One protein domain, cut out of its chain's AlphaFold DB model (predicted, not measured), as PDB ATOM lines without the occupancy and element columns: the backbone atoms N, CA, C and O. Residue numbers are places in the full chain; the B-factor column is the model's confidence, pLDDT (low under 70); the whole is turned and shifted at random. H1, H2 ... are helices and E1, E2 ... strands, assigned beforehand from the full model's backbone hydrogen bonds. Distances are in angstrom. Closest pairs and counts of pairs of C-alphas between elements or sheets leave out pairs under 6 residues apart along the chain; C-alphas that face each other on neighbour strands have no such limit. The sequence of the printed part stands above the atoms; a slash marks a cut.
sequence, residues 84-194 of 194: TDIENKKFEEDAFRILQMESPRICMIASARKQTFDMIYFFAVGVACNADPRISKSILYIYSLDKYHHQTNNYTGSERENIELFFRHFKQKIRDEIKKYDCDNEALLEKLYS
ATOM      1  N   THR A  84     108.049  98.816 201.006       86.19
ATOM      2  CA  THR A  84     108.763  99.789 201.840       86.19
ATOM      3  C   THR A  84     110.259  99.828 201.533       86.19
ATOM      4  O   THR A  84     110.833 100.912 201.480       86.19
ATOM      5  N   ASP A  85     110.895  98.686 201.264       84.19
ATOM      6  CA  ASP A  85     112.317  98.652 200.897       84.19
ATOM      7  C   ASP A  85     112.557  99.281 199.521       84.19
ATOM      8  O   ASP A  85     113.534 100.002 199.328       84.19
ATOM      9  N   ILE A  86     111.650  99.055 198.564       84.75
ATOM     10  CA  ILE A  86     111.700  99.697 197.240       84.75
ATOM     11  C   ILE A  86     111.565 101.217 197.384       84.75
ATOM     12  O   ILE A  86     112.318 101.975 196.770       84.75
ATOM     13  N   GLU A  87     110.627 101.675 198.213       89.00
ATOM     14  CA  GLU A  87     110.431 103.097 198.503       89.00
ATOM     15  C   GLU A  87     111.651 103.710 199.198       89.00
ATOM     16  O   GLU A  87     112.074 104.805 198.833       89.00
ATOM     17  N   ASN A  88     112.251 103.011 200.167       91.38
ATOM     18  CA  ASN A  88     113.487 103.434 200.828       91.38
ATOM     19  C   ASN A  88     114.640 103.561 199.834       91.38
ATOM     20  O   ASN A  88     115.248 104.623 199.766       91.38
ATOM     21  N   LYS A  89     114.861 102.559 198.977       88.62
ATOM     22  CA  LYS A  89     115.898 102.626 197.938       88.62
ATOM     23  C   LYS A  89     115.690 103.791 196.977       88.62
ATOM     24  O   LYS A  89     116.632 104.521 196.689       88.62
ATOM     25  N   LYS A  90     114.456 104.020 196.517       89.75
ATOM     26  CA  LYS A  90     114.155 105.165 195.644       89.75
ATOM     27  C   LYS A  90     114.436 106.497 196.347       89.75
ATOM     28  O   LYS A  90     115.042 107.390 195.759       89.75
ATOM     29  N   PHE A  91     114.029 106.620 197.609       94.12
ATOM     30  CA  PHE A  91     114.334 107.786 198.434       94.12
ATOM     31  C   PHE A  91     115.847 108.005 198.586       94.12
ATOM     32  O   PHE A  91     116.319 109.129 198.420       94.12
ATOM     33  N   GLU A  92     116.613 106.952 198.859       93.38
ATOM     34  CA  GLU A  92     118.069 107.019 198.992       93.38
ATOM     35  C   GLU A  92     118.755 107.448 197.690       93.38
ATOM     36  O   GLU A  92     119.648 108.295 197.716       93.38
ATOM     37  N   GLU A  93     118.327 106.904 196.547       91.25
ATOM     38  CA  GLU A  93     118.850 107.275 195.230       91.25
ATOM     39  C   GLU A  93     118.587 108.750 194.905       91.25
ATOM     40  O   GLU A  93     119.494 109.462 194.462       91.25
ATOM     41  N   ASP A  94     117.367 109.235 195.147       93.12
ATOM     42  CA  ASP A  94     117.005 110.634 194.908       93.12
ATOM     43  C   ASP A  94     117.754 111.581 195.863       93.12
ATOM     44  O   ASP A  94     118.255 112.628 195.435       93.12
ATOM     45  N   ALA A  95     117.921 111.196 197.134       95.56
ATOM     46  CA  ALA A  95     118.734 111.938 198.096       95.56
ATOM     47  C   ALA A  95     120.203 112.007 197.657       95.56
ATOM     48  O   ALA A  95     120.814 113.080 197.674       95.56
ATOM     49  N   PHE A  96     120.763 110.881 197.210       93.50
ATOM     50  CA  PHE A  96     122.144 110.804 196.750       93.50
ATOM     51  C   PHE A  96     122.390 111.679 195.516       93.50
ATOM     52  O   PHE A  96     123.377 112.415 195.482       93.50
ATOM     53  N   ARG A  97     121.475 111.683 194.536       90.69
ATOM     54  CA  ARG A  97     121.564 112.553 193.346       90.69
ATOM     55  C   ARG A  97     121.650 114.032 193.713       90.69
ATOM     56  O   ARG A  97     122.441 114.763 193.123       90.69
ATOM     57  N   ILE A  98     120.866 114.480 194.696       93.44
ATOM     58  CA  ILE A  98     120.928 115.867 195.178       93.44
ATOM     59  C   ILE A  98     122.273 116.130 195.869       93.44
ATOM     60  O   ILE A  98     122.918 117.135 195.578       93.44
ATOM     61  N   LEU A  99     122.738 115.222 196.733       94.19
ATOM     62  CA  LEU A  99     124.021 115.366 197.437       94.19
ATOM     63  C   LEU A  99     125.229 115.392 196.492       94.19
ATOM     64  O   LEU A  99     126.200 116.093 196.757       94.19
ATOM     65  N   GLN A 100     125.175 114.701 195.351       90.06
ATOM     66  CA  GLN A 100     126.234 114.766 194.339       90.06
ATOM     67  C   GLN A 100     126.470 116.187 193.807       90.06
ATOM     68  O   GLN A 100     127.600 116.527 193.444       90.06
ATOM     69  N   MET A 101     125.434 117.032 193.812       89.69
ATOM     70  CA  MET A 101     125.530 118.425 193.382       89.69
ATOM     71  C   MET A 101     126.307 119.307 194.362       89.69
ATOM     72  O   MET A 101     126.606 120.442 194.007       89.69
ATOM     73  N   GLU A 102     126.669 118.812 195.551       90.69
ATOM     74  CA  GLU A 102     127.571 119.502 196.485       90.69
ATOM     75  C   GLU A 102     128.978 119.629 195.893       90.69
ATOM     76  O   GLU A 102     129.643 120.647 196.076       90.69
ATOM     77  N   SER A 103     129.407 118.644 195.094       88.00
ATOM     78  CA  SER A 103     130.687 118.683 194.392       88.00
ATOM     79  C   SER A 103     130.638 119.657 193.208       88.00
ATOM     80  O   SER A 103     129.950 119.381 192.215       88.00
ATOM     81  N   PRO A 104     131.442 120.743 193.212       86.31
ATOM     82  CA  PRO A 104     131.472 121.689 192.097       86.31
ATOM     83  C   PRO A 104     131.901 121.024 190.785       86.31
ATOM     84  O   PRO A 104     131.448 121.412 189.709       86.31
ATOM     85  N   ARG A 105     132.757 119.993 190.869       83.88
ATOM     86  CA  ARG A 105     133.223 119.220 189.712       83.88
ATOM     87  C   ARG A 105     132.082 118.438 189.068       83.88
ATOM     88  O   ARG A 105     131.963 118.465 187.849       83.88
ATOM     89  N   ILE A 106     131.253 117.761 189.865       81.69
ATOM     90  CA  ILE A 106     130.106 117.001 189.345       81.69
ATOM     91  C   ILE A 106     129.077 117.959 188.748       81.69
ATOM     92  O   ILE A 106     128.646 117.755 187.615       81.69
ATOM     93  N   CYS A 107     128.757 119.045 189.459       78.12
ATOM     94  CA  CYS A 107     127.847 120.068 188.951       78.12
ATOM     95  C   CYS A 107     128.319 120.625 187.597       78.12
ATOM     96  O   CYS A 107     127.517 120.759 186.677       78.12
ATOM     97  N   MET A 108     129.618 120.905 187.450       75.25
ATOM     98  CA  MET A 108     130.186 121.417 186.201       75.25
ATOM     99  C   MET A 108     130.121 120.401 185.057       75.25
ATOM    100  O   MET A 108     129.848 120.792 183.926       75.25
ATOM    101  N   ILE A 109     130.336 119.110 185.329       76.44
ATOM    102  CA  ILE A 109     130.192 118.049 184.320       76.44
ATOM    103  C   ILE A 109     128.741 117.971 183.830       76.44
ATOM    104  O   ILE A 109     128.510 117.852 182.630       76.44
ATOM    105  N   ALA A 110     127.773 118.067 184.742       73.56
ATOM    106  CA  ALA A 110     126.357 117.959 184.409       73.56
ATOM    107  C   ALA A 110     125.806 119.196 183.676       73.56
ATOM    108  O   ALA A 110     124.984 119.055 182.775       73.56
ATOM    109  N   SER A 111     126.235 120.408 184.052       77.25
ATOM    110  CA  SER A 111     125.653 121.660 183.540       77.25
ATOM    111  C   SER A 111     126.525 122.420 182.537       77.25
ATOM    112  O   SER A 111     126.062 123.409 181.965       77.25
ATOM    113  N   ALA A 112     127.785 122.009 182.345       81.31
ATOM    114  CA  ALA A 112     128.817 122.750 181.609       81.31
ATOM    115  C   ALA A 112     129.004 124.206 182.093       81.31
ATOM    116  O   ALA A 112     129.460 125.075 181.346       81.31
ATOM    117  N   ARG A 113     128.632 124.501 183.345       81.88
ATOM    118  CA  ARG A 113     128.703 125.836 183.953       81.88
ATOM    119  C   ARG A 113     129.292 125.763 185.357       81.88
ATOM    120  O   ARG A 113     129.319 124.711 185.989       81.88
ATOM    121  N   LYS A 114     129.764 126.908 185.860       87.44
ATOM    122  CA  LYS A 114     130.153 127.032 187.268       87.44
ATOM    123  C   LYS A 114     128.927 126.768 188.146       87.44
ATOM    124  O   LYS A 114     127.850 127.276 187.850       87.44
ATOM    125  N   GLN A 115     129.119 125.993 189.208       91.44
ATOM    126  CA  GLN A 115     128.100 125.729 190.221       91.44
ATOM    127  C   GLN A 115     127.597 127.047 190.820       91.44
ATOM    128  O   GLN A 115     128.408 127.892 191.211       91.44
ATOM    129  N   THR A 116     126.274 127.192 190.885       94.12
ATOM    130  CA  THR A 116     125.602 128.280 191.597       94.12
ATOM    131  C   THR A 116     124.522 127.741 192.525       94.12
ATOM    132  O   THR A 116     124.061 126.606 192.344       94.12
ATOM    133  N   PHE A 117     124.094 128.549 193.494       95.62
ATOM    134  CA  PHE A 117     123.005 128.181 194.397       95.62
ATOM    135  C   PHE A 117     121.723 127.859 193.622       95.62
ATOM    136  O   PHE A 117     121.146 126.791 193.818       95.62
ATOM    137  N   ASP A 118     121.331 128.720 192.681       94.06
ATOM    138  CA  ASP A 118     120.126 128.521 191.868       94.06
ATOM    139  C   ASP A 118     120.147 127.189 191.107       94.06
ATOM    140  O   ASP A 118     119.130 126.501 191.036       94.06
ATOM    141  N   MET A 119     121.304 126.776 190.571       92.88
ATOM    142  CA  MET A 119     121.419 125.485 189.881       92.88
ATOM    143  C   MET A 119     121.145 124.314 190.820       92.88
ATOM    144  O   MET A 119     120.389 123.413 190.464       92.88
ATOM    145  N   ILE A 120     121.746 124.329 192.012       93.94
ATOM    146  CA  ILE A 120     121.537 123.289 193.024       93.94
ATOM    147  C   ILE A 120     120.074 123.282 193.469       93.94
ATOM    148  O   ILE A 120     119.446 122.223 193.508       93.94
ATOM    149  N   TYR A 121     119.520 124.459 193.757       95.75
ATOM    150  CA  TYR A 121     118.157 124.607 194.244       95.75
ATOM    151  C   TYR A 121     117.130 124.110 193.223       95.75
ATOM    152  O   TYR A 121     116.303 123.256 193.544       95.75
ATOM    153  N   PHE A 122     117.191 124.589 191.976       93.44
ATOM    154  CA  PHE A 122     116.249 124.165 190.941       93.44
ATOM    155  C   PHE A 122     116.408 122.690 190.580       93.44
ATOM    156  O   PHE A 122     115.403 122.027 190.323       93.44
ATOM    157  N   PHE A 123     117.631 122.152 190.615       92.25
ATOM    158  CA  PHE A 123     117.845 120.717 190.453       92.25
ATOM    159  C   PHE A 123     117.146 119.924 191.563       92.25
ATOM    160  O   PHE A 123     116.367 119.019 191.271       92.25
ATOM    161  N   ALA A 124     117.353 120.296 192.830       94.19
ATOM    162  CA  ALA A 124     116.735 119.620 193.965       94.19
ATOM    163  C   ALA A 124     115.203 119.694 193.929       94.19
ATOM    164  O   ALA A 124     114.532 118.682 194.122       94.19
ATOM    165  N   VAL A 125     114.638 120.867 193.622       93.88
ATOM    166  CA  VAL A 125     113.186 121.035 193.450       93.88
ATOM    167  C   VAL A 125     112.673 120.187 192.282       93.88
ATOM    168  O   VAL A 125     111.643 119.532 192.415       93.88
ATOM    169  N   GLY A 126     113.403 120.143 191.164       91.62
ATOM    170  CA  GLY A 126     113.063 119.313 190.008       91.62
ATOM    171  C   GLY A 126     113.028 117.817 190.331       91.62
ATOM    172  O   GLY A 126     112.100 117.125 189.910       91.62
ATOM    173  N   VAL A 127     113.985 117.330 191.129       90.62
ATOM    174  CA  VAL A 127     113.964 115.962 191.671       90.62
ATOM    175  C   VAL A 127     112.731 115.775 192.561       90.62
ATOM    176  O   VAL A 127     111.945 114.859 192.332       90.62
ATOM    177  N   ALA A 128     112.496 116.681 193.512       91.69
ATOM    178  CA  ALA A 128     111.390 116.592 194.467       91.69
ATOM    179  C   ALA A 128     109.989 116.561 193.837       91.69
ATOM    180  O   ALA A 128     109.081 115.989 194.434       91.69
ATOM    181  N   CYS A 129     109.799 117.138 192.647       87.94
ATOM    182  CA  CYS A 129     108.518 117.095 191.934       87.94
ATOM    183  C   CYS A 129     108.076 115.673 191.551       87.94
ATOM    184  O   CYS A 129     106.878 115.424 191.447       87.94
ATOM    185  N   ASN A 130     109.025 114.756 191.326       81.25
ATOM    186  CA  ASN A 130     108.752 113.391 190.855       81.25
ATOM    187  C   ASN A 130     109.261 112.301 191.821       81.25
ATOM    188  O   ASN A 130     109.087 111.102 191.567       81.25
ATOM    189  N   ALA A 131     109.921 112.717 192.901       83.31
ATOM    190  CA  ALA A 131     110.530 111.850 193.897       83.31
ATOM    191  C   ALA A 131     109.554 111.465 195.018       83.31
ATOM    192  O   ALA A 131     108.397 111.885 195.070       83.31
ATOM    193  N   ASP A 132     110.058 110.647 195.938       87.56
ATOM    194  CA  ASP A 132     109.396 110.336 197.199       87.56
ATOM    195  C   ASP A 132     109.039 111.624 197.989       87.56
ATOM    196  O   ASP A 132     109.879 112.527 198.096       87.56
ATOM    197  N   PRO A 133     107.838 111.734 198.600       90.69
ATOM    198  CA  PRO A 133     107.437 112.901 199.397       90.69
ATOM    199  C   PRO A 133     108.385 113.266 200.551       90.69
ATOM    200  O   PRO A 133     108.353 114.391 201.052       90.69
ATOM    201  N   ARG A 134     109.224 112.336 201.015       94.81
ATOM    202  CA  ARG A 134     110.276 112.605 202.004       94.81
ATOM    203  C   ARG A 134     111.353 113.541 201.452       94.81
ATOM    204  O   ARG A 134     111.897 114.341 202.214       94.81
ATOM    205  N   ILE A 135     111.626 113.509 200.145       95.88
ATOM    206  CA  ILE A 135     112.587 114.411 199.494       95.88
ATOM    207  C   ILE A 135     112.070 115.846 199.506       95.88
ATOM    208  O   ILE A 135     112.786 116.742 199.950       95.88
ATOM    209  N   SER A 136     110.817 116.077 199.103       93.38
ATOM    210  CA  SER A 136     110.240 117.429 199.098       93.38
ATOM    211  C   SER A 136     110.201 118.042 200.500       93.38
ATOM    212  O   SER A 136     110.555 119.204 200.678       93.38
ATOM    213  N   LYS A 137     109.890 117.240 201.526       93.56
ATOM    214  CA  LYS A 137     109.943 117.652 202.942       93.56
ATOM    215  C   LYS A 137     111.358 117.916 203.468       93.56
ATOM    216  O   LYS A 137     111.501 118.556 204.508       93.56
ATOM    217  N   SER A 138     112.382 117.411 202.784       96.44
ATOM    218  CA  SER A 138     113.788 117.603 203.152       96.44
ATOM    219  C   SER A 138     114.402 118.857 202.524       96.44
ATOM    220  O   SER A 138     115.481 119.277 202.939       96.44
ATOM    221  N   ILE A 139     113.731 119.474 201.544       95.44
ATOM    222  CA  ILE A 139     114.185 120.706 200.895       95.44
ATOM    223  C   ILE A 139     113.778 121.923 201.724       95.44
ATOM    224  O   ILE A 139     112.603 122.153 202.012       95.44
ATOM    225  N   LEU A 140     114.761 122.766 202.036       94.88
ATOM    226  CA  LEU A 140     114.509 124.107 202.546       94.88
ATOM    227  C   LEU A 140     114.133 125.019 201.370       94.88
ATOM    228  O   LEU A 140     114.997 125.471 200.619       94.88
ATOM    229  N   TYR A 141     112.838 125.266 201.184       93.56
ATOM    230  CA  TYR A 141     112.336 126.145 200.124       93.56
ATOM    231  C   TYR A 141     112.796 127.593 200.317       93.56
ATOM    232  O   TYR A 141     112.955 128.040 201.453       93.56
ATOM    233  N   ILE A 142     112.980 128.339 199.217       93.38
ATOM    234  CA  ILE A 142     113.422 129.747 199.278       93.38
ATOM    235  C   ILE A 142     112.505 130.578 200.165       93.38
ATOM    236  O   ILE A 142     112.970 131.360 200.988       93.38
ATOM    237  N   TYR A 143     111.205 130.347 200.036       92.06
ATOM    238  CA  TYR A 143     110.205 130.984 200.863       92.06
ATOM    239  C   TYR A 143     109.510 129.947 201.727       92.06
ATOM    240  O   TYR A 143     109.076 128.905 201.239       92.06
ATOM    241  N   SER A 144     109.374 130.264 203.008       87.81
ATOM    242  CA  SER A 144     108.560 129.495 203.943       87.81
ATOM    243  C   SER A 144     107.680 130.428 204.761       87.81
ATOM    244  O   SER A 144     107.975 131.618 204.880       87.81
ATOM    245  N   LEU A 145     106.577 129.899 205.281       88.19
ATOM    246  CA  LEU A 145     105.716 130.635 206.195       88.19
ATOM    247  C   LEU A 145     106.240 130.460 207.618       88.19
ATOM    248  O   LEU A 145     106.499 129.335 208.051       88.19
ATOM    249  N   ASP A 146     106.393 131.564 208.340       83.38
ATOM    250  CA  ASP A 146     106.649 131.512 209.773       83.38
ATOM    251  C   ASP A 146     105.392 131.052 210.541       83.38
ATOM    252  O   ASP A 146     104.311 130.835 209.984       83.38
ATOM    253  N   LYS A 147     105.514 130.931 211.866       82.81
ATOM    254  CA  LYS A 147     104.401 130.549 212.754       82.81
ATOM    255  C   LYS A 147     103.200 131.511 212.720       82.81
ATOM    256  O   LYS A 147     102.138 131.170 213.231       82.81
ATOM    257  N   TYR A 148     103.365 132.697 212.142       89.38
ATOM    258  CA  TYR A 148     102.349 133.734 211.989       89.38
ATOM    259  C   TYR A 148     101.902 133.916 210.529       89.38
ATOM    260  O   TYR A 148     101.175 134.860 210.241       89.38
ATOM    261  N   HIS A 149     102.273 132.997 209.628       86.06
ATOM    262  CA  HIS A 149     101.974 133.044 208.192       86.06
ATOM    263  C   HIS A 149     102.628 134.215 207.439       86.06
ATOM    264  O   HIS A 149     102.203 134.555 206.334       86.06
ATOM    265  N   HIS A 150     103.693 134.807 207.980       86.38
ATOM    266  CA  HIS A 150     104.531 135.726 207.220       86.38
ATOM    267  C   HIS A 150     105.521 134.954 206.357       86.38
ATOM    268  O   HIS A 150     106.170 134.001 206.797       86.38
ATOM    269  N   GLN A 151     105.668 135.404 205.115       91.50
ATOM    270  CA  GLN A 151     106.658 134.866 204.200       91.50
ATOM    271  C   GLN A 151     108.064 135.264 204.660       91.50
ATOM    272  O   GLN A 151     108.384 136.444 204.780       91.50
ATOM    273  N   THR A 152     108.913 134.268 204.883       91.25
ATOM    274  CA  THR A 152     110.322 134.438 205.238       91.25
ATOM    275  C   THR A 152     111.190 133.918 204.100       91.25
ATOM    276  O   THR A 152     110.976 132.798 203.629       91.25
ATOM    277  N   ASN A 153     112.160 134.724 203.653       92.94
ATOM    278  CA  ASN A 153     113.211 134.263 202.748       92.94
ATOM    279  C   ASN A 153     114.287 133.526 203.559       92.94
ATOM    280  O   ASN A 153     114.928 134.122 204.421       92.94
ATOM    281  N   ASN A 154     114.482 132.244 203.265       93.69
ATOM    282  CA  ASN A 154     115.443 131.388 203.957       93.69
ATOM    283  C   ASN A 154     116.891 131.574 203.473       93.69
ATOM    284  O   ASN A 154     117.808 131.116 204.151       93.69
ATOM    285  N   TYR A 155     117.107 132.243 202.337       95.62
ATOM    286  CA  TYR A 155     118.426 132.435 201.727       95.62
ATOM    287  C   TYR A 155     118.706 133.919 201.504       95.62
ATOM    288  O   TYR A 155     118.288 134.520 200.512       95.62
ATOM    289  N   THR A 156     119.414 134.523 202.453       93.75
ATOM    290  CA  THR A 156     119.802 135.944 202.422       93.75
ATOM    291  C   THR A 156     121.317 136.146 202.396       93.75
ATOM    292  O   THR A 156     121.778 137.283 202.466       93.75
ATOM    293  N   GLY A 157     122.092 135.057 202.352       93.25
ATOM    294  CA  GLY A 157     123.550 135.094 202.329       93.25
ATOM    295  C   GLY A 157     124.121 135.197 200.917       93.25
ATOM    296  O   GLY A 157     123.403 135.298 199.920       93.25
ATOM    297  N   SER A 158     125.446 135.135 200.838       96.56
ATOM    298  CA  SER A 158     126.196 134.930 199.602       96.56
ATOM    299  C   SER A 158     125.905 133.562 198.972       96.56
ATOM    300  O   SER A 158     125.427 132.641 199.630       96.56
ATOM    301  N   GLU A 159     126.263 133.399 197.694       94.19
ATOM    302  CA  GLU A 159     126.200 132.116 196.967       94.19
ATOM    303  C   GLU A 159     126.735 130.942 197.797       94.19
ATOM    304  O   GLU A 159     126.072 129.919 197.947       94.19
ATOM    305  N   ARG A 160     127.917 131.113 198.397       94.88
ATOM    306  CA  ARG A 160     128.553 130.077 199.211       94.88
ATOM    307  C   ARG A 160     127.751 129.769 200.477       94.88
ATOM    308  O   ARG A 160     127.523 128.600 200.769       94.88
ATOM    309  N   GLU A 161     127.317 130.796 201.203       96.94
ATOM    310  CA  GLU A 161     126.541 130.626 202.439       96.94
ATOM    311  C   GLU A 161     125.194 129.949 202.171       96.94
ATOM    312  O   GLU A 161     124.773 129.092 202.945       96.94
ATOM    313  N   ASN A 162     124.536 130.276 201.055       97.25
ATOM    314  CA  ASN A 162     123.261 129.669 200.678       97.25
ATOM    315  C   ASN A 162     123.428 128.194 200.278       97.25
ATOM    316  O   ASN A 162     122.615 127.360 200.680       97.25
ATOM    317  N   ILE A 163     124.501 127.851 199.552       96.06
ATOM    318  CA  ILE A 163     124.850 126.456 199.227       96.06
ATOM    319  C   ILE A 163     125.134 125.655 200.505       96.06
ATOM    320  O   ILE A 163     124.564 124.581 200.701       96.06
ATOM    321  N   GLU A 164     125.977 126.185 201.397       96.31
ATOM    322  CA  GLU A 164     126.306 125.539 202.675       96.31
ATOM    323  C   GLU A 164     125.052 125.363 203.551       96.31
ATOM    324  O   GLU A 164     124.841 124.296 204.134       96.31
ATOM    325  N   LEU A 165     124.179 126.375 203.611       97.12
ATOM    326  CA  LEU A 165     122.914 126.312 204.344       97.12
ATOM    327  C   LEU A 165     121.983 125.230 203.787       97.12
ATOM    328  O   LEU A 165     121.445 124.441 204.571       97.12
ATOM    329  N   PHE A 166     121.817 125.179 202.462       97.44
ATOM    330  CA  PHE A 166     120.989 124.184 201.786       97.44
ATOM    331  C   PHE A 166     121.459 122.766 202.111       97.44
ATOM    332  O   PHE A 166     120.679 121.971 202.638       97.44
ATOM    333  N   PHE A 167     122.739 122.454 201.877       97.00
ATOM    334  CA  PHE A 167     123.251 121.101 202.100       97.00
ATOM    335  C   PHE A 167     123.267 120.720 203.574       97.00
ATOM    336  O   PHE A 167     122.926 119.586 203.905       97.00
ATOM    337  N   ARG A 168     123.571 121.652 204.484       96.88
ATOM    338  CA  ARG A 168     123.483 121.392 205.926       96.88
ATOM    339  C   ARG A 168     122.061 121.019 206.345       96.88
ATOM    340  O   ARG A 168     121.885 120.048 207.080       96.88
ATOM    341  N   HIS A 169     121.056 121.770 205.887       97.00
ATOM    342  CA  HIS A 169     119.653 121.467 206.177       97.00
ATOM    343  C   HIS A 169     119.237 120.124 205.567       97.00
ATOM    344  O   HIS A 169     118.698 119.269 206.267       97.00
ATOM    345  N   PHE A 170     119.533 119.928 204.281       97.56
ATOM    346  CA  PHE A 170     119.159 118.730 203.539       97.56
ATOM    347  C   PHE A 170     119.790 117.475 204.153       97.56
ATOM    348  O   PHE A 170     119.068 116.552 204.520       97.56
ATOM    349  N   LYS A 171     121.113 117.467 204.389       97.62
ATOM    350  CA  LYS A 171     121.820 116.358 205.058       97.62
ATOM    351  C   LYS A 171     121.197 116.029 206.412       97.62
ATOM    352  O   LYS A 171     121.003 114.857 206.716       97.62
ATOM    353  N   GLN A 172     120.851 117.039 207.216       97.31
ATOM    354  CA  GLN A 172     120.212 116.804 208.511       97.31
ATOM    355  C   GLN A 172     118.853 116.104 208.360       97.31
ATOM    356  O   GLN A 172     118.601 115.122 209.051       97.31
ATOM    357  N   LYS A 173     118.005 116.561 207.432       97.31
ATOM    358  CA  LYS A 173     116.694 115.946 207.179       97.31
ATOM    359  C   LYS A 173     116.805 114.519 206.656       97.31
ATOM    360  O   LYS A 173     116.099 113.647 207.154       97.31
ATOM    361  N   ILE A 174     117.736 114.256 205.738       97.19
ATOM    362  CA  ILE A 174     117.992 112.895 205.258       97.19
ATOM    363  C   ILE A 174     118.471 112.000 206.405       97.19
ATOM    364  O   ILE A 174     117.932 110.910 206.570       97.19
ATOM    365  N   ARG A 175     119.401 112.464 207.256       96.38
ATOM    366  CA  ARG A 175     119.848 111.715 208.447       96.38
ATOM    367  C   ARG A 175     118.689 111.362 209.387       96.38
ATOM    368  O   ARG A 175     118.679 110.273 209.953       96.38
ATOM    369  N   ASP A 176     117.733 112.268 209.573       96.06
ATOM    370  CA  ASP A 176     116.567 112.028 210.428       96.06
ATOM    371  C   ASP A 176     115.583 111.018 209.807       96.06
ATOM    372  O   ASP A 176     114.956 110.252 210.538       96.06
ATOM    373  N   GLU A 177     115.467 110.977 208.476       94.56
ATOM    374  CA  GLU A 177     114.654 109.980 207.768       94.56
ATOM    375  C   GLU A 177     115.309 108.592 207.749       94.56
ATOM    376  O   GLU A 177     114.634 107.616 208.073       94.56
ATOM    377  N   ILE A 178     116.609 108.485 207.443       93.69
ATOM    378  CA  ILE A 178     117.301 107.181 207.386       93.69
ATOM    379  C   ILE A 178     117.349 106.492 208.750       93.69
ATOM    380  O   ILE A 178     117.297 105.279 208.805       93.69
ATOM    381  N   LYS A 179     117.368 107.233 209.869       92.44
ATOM    382  CA  LYS A 179     117.345 106.649 211.227       92.44
ATOM    383  C   LYS A 179     116.077 105.848 211.535       92.44
ATOM    384  O   LYS A 179     116.032 105.164 212.555       92.44
ATOM    385  N   LYS A 180     115.030 105.980 210.717       91.81
ATOM    386  CA  LYS A 180     113.758 105.273 210.901       91.81
ATOM    387  C   LYS A 180     113.795 103.843 210.357       91.81
ATOM    388  O   LYS A 180     112.851 103.100 210.612       91.81
ATOM    389  N   TYR A 181     114.833 103.472 209.610       88.62
ATOM    390  CA  TYR A 181     115.008 102.144 209.026       88.62
ATOM    391  C   TYR A 181     116.498 101.767 208.952       88.62
ATOM    392  O   TYR A 181     117.368 102.568 209.279       88.62
ATOM    393  N   ASP A 182     116.798 100.525 208.573       84.00
ATOM    394  CA  ASP A 182     118.178 100.048 208.436       84.00
ATOM    395  C   ASP A 182     118.685 100.346 207.017       84.00
ATOM    396  O   ASP A 182     118.361  99.636 206.068       84.00
ATOM    397  N   CYS A 183     119.381 101.473 206.855       86.06
ATOM    398  CA  CYS A 183     119.906 101.933 205.568       86.06
ATOM    399  C   CYS A 183     121.283 101.304 205.304       86.06
ATOM    400  O   CYS A 183     122.235 101.585 206.035       86.06
ATOM    401  N   ASP A 184     121.406 100.497 204.248       84.56
ATOM    402  CA  ASP A 184     122.640  99.789 203.862       84.56
ATOM    403  C   ASP A 184     123.394 100.453 202.691       84.56
ATOM    404  O   ASP A 184     124.407  99.946 202.205       84.56
ATOM    405  N   ASN A 185     122.935 101.623 202.245       86.56
ATOM    406  CA  ASN A 185     123.514 102.349 201.122       86.56
ATOM    407  C   ASN A 185     124.802 103.091 201.508       86.56
ATOM    408  O   ASN A 185     124.796 104.275 201.856       86.56
ATOM    409  N   GLU A 186     125.929 102.388 201.409       88.56
ATOM    410  CA  GLU A 186     127.257 102.894 201.779       88.56
ATOM    411  C   GLU A 186     127.617 104.220 201.091       88.56
ATOM    412  O   GLU A 186     128.146 105.125 201.734       88.56
ATOM    413  N   ALA A 187     127.285 104.379 199.804       85.69
ATOM    414  CA  ALA A 187     127.613 105.587 199.042       85.69
ATOM    415  C   ALA A 187     126.863 106.825 199.562       85.69
ATOM    416  O   ALA A 187     127.433 107.921 199.637       85.69
ATOM    417  N   LEU A 188     125.591 106.655 199.937       89.81
ATOM    418  CA  LEU A 188     124.798 107.705 200.570       89.81
ATOM    419  C   LEU A 188     125.340 108.030 201.964       89.81
ATOM    420  O   LEU A 188     125.534 109.204 202.285       89.81
ATOM    421  N   LEU A 189     125.613 107.005 202.774       90.56
ATOM    422  CA  LEU A 189     126.139 107.170 204.128       90.56
ATOM    423  C   LEU A 189     127.480 107.912 204.120       90.56
ATOM    424  O   LEU A 189     127.647 108.866 204.880       90.56
ATOM    425  N   GLU A 190     128.396 107.564 203.217       90.44
ATOM    426  CA  GLU A 190     129.675 108.263 203.065       90.44
ATOM    427  C   GLU A 190     129.461 109.766 202.822       90.44
ATOM    428  O   GLU A 190     130.077 110.589 203.492       90.44
ATOM    429  N   LYS A 191     128.535 110.147 201.928       88.81
ATOM    430  CA  LYS A 191     128.247 111.565 201.620       88.81
ATOM    431  C   LYS A 191     127.500 112.297 202.719       88.81
ATOM    432  O   LYS A 191     127.617 113.518 202.842       88.81
ATOM    433  N   LEU A 192     126.714 111.581 203.513       90.62
ATOM    434  CA  LEU A 192     126.031 112.166 204.654       90.62
ATOM    435  C   LEU A 192     126.979 112.443 205.811       90.62
ATOM    436  O   LEU A 192     126.688 113.362 206.570       90.62
ATOM    437  N   TYR A 193     128.060 111.682 205.978       87.81
ATOM    438  CA  TYR A 193     128.963 111.806 207.129       87.81
ATOM    439  C   TYR A 193     130.358 112.358 206.795       87.81
ATOM    440  O   TYR A 193     131.128 112.594 207.726       87.81
ATOM    441  N   SER A 194     130.653 112.625 205.518       78.81
ATOM    442  CA  SER A 194     131.773 113.467 205.066       78.81
ATOM    443  C   SER A 194     131.483 114.956 205.243       78.81
ATOM    444  O   SER A 194     132.378 115.666 205.745       78.81
TER     445      SER A 194
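Overview. This is residues 84 to 194 of the 194 residues of an uncharacterized protein of Oribacterium sp. KHPX15 (UniProt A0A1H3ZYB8). The longest helix, H5, runs lengthwise over two staggered helices, H1 and H3, with the short helix H4 packed among the three. H6 folds back onto H1, while H2 and the small hairpin E1 and E2 lie at the margins, away from this helical core. The printed part has 111 residues, in the order H1 H2 H3 H4 E1 E2 H5 H6, six named helices and two antiparallel strands. It is mostly helix and compact, with a radius of gyration of the C-alphas of 14.3 A and spans of 40 by 37 by 25 A.

Arrangement. Start at H1, residues 84 to 100; H2, residues 104 to 111, is close but not clearly touching it, the closest C-alphas, of Gln 100 and Ile 106, being 6.7 A apart. Next comes H3, residues 117 to 128, which touches residues 94 to 98 of H1 alone, closest at the C-alphas of Ile 98 and Ala 124, 5.8 A, at a shallow tilt of 14 degrees, opposite ways. H4, residues 133 to 138, forms a helical hairpin with H3, and the two only just touch, with 3 pairs of C-alphas within 8 A, the closest those of Ala 128 and Ser 136 at 4.8 A. E1, residues 143 to 145, and E2, residues 151 to 153, form an antiparallel hairpin; find N 144 and O 152 at 3.1 A, and N 152 and O 144 at 2.8 A, within hydrogen-bond range. H5, residues 159 to 178, makes a bundle, helices side by side, with H1 and H3; its residues 159 to 163 touch H3, closest at the C-alphas of Phe 117 and Ile 163, 5.5 A, at a shallow tilt of 27 degrees, the same way. H4 touches H5 too, closest at the C-alphas of Ser 138 and Lys 173, 5.2 A. H6, residues 186 to 193, touches H1, closest at the C-alphas of Phe 96 and Leu 188, 5.6 A, at a steep tilt of 56 degrees. In all six helices every O i to N i+4 pair is within hydrogen-bond range.

Along the chain. Find C-alpha 84 at (108.763, 99.789, 201.840); from there H1 runs 24.2 A. H3 covers 16.4 A. Find C-alpha 159 at (126.200, 132.116, 196.967); H5 runs 28.5 A to C-alpha 178. H6 ends at C-alpha 193, (128.963, 111.806, 207.129).

Size, cuts and confidence. The C-alphas farthest apart, of Ile 109 and Tyr 148, are 42.3 A apart. The printed part has no cut and no long link. The mean pLDDT of the printed part is 90.6, and no printed residue is under 70.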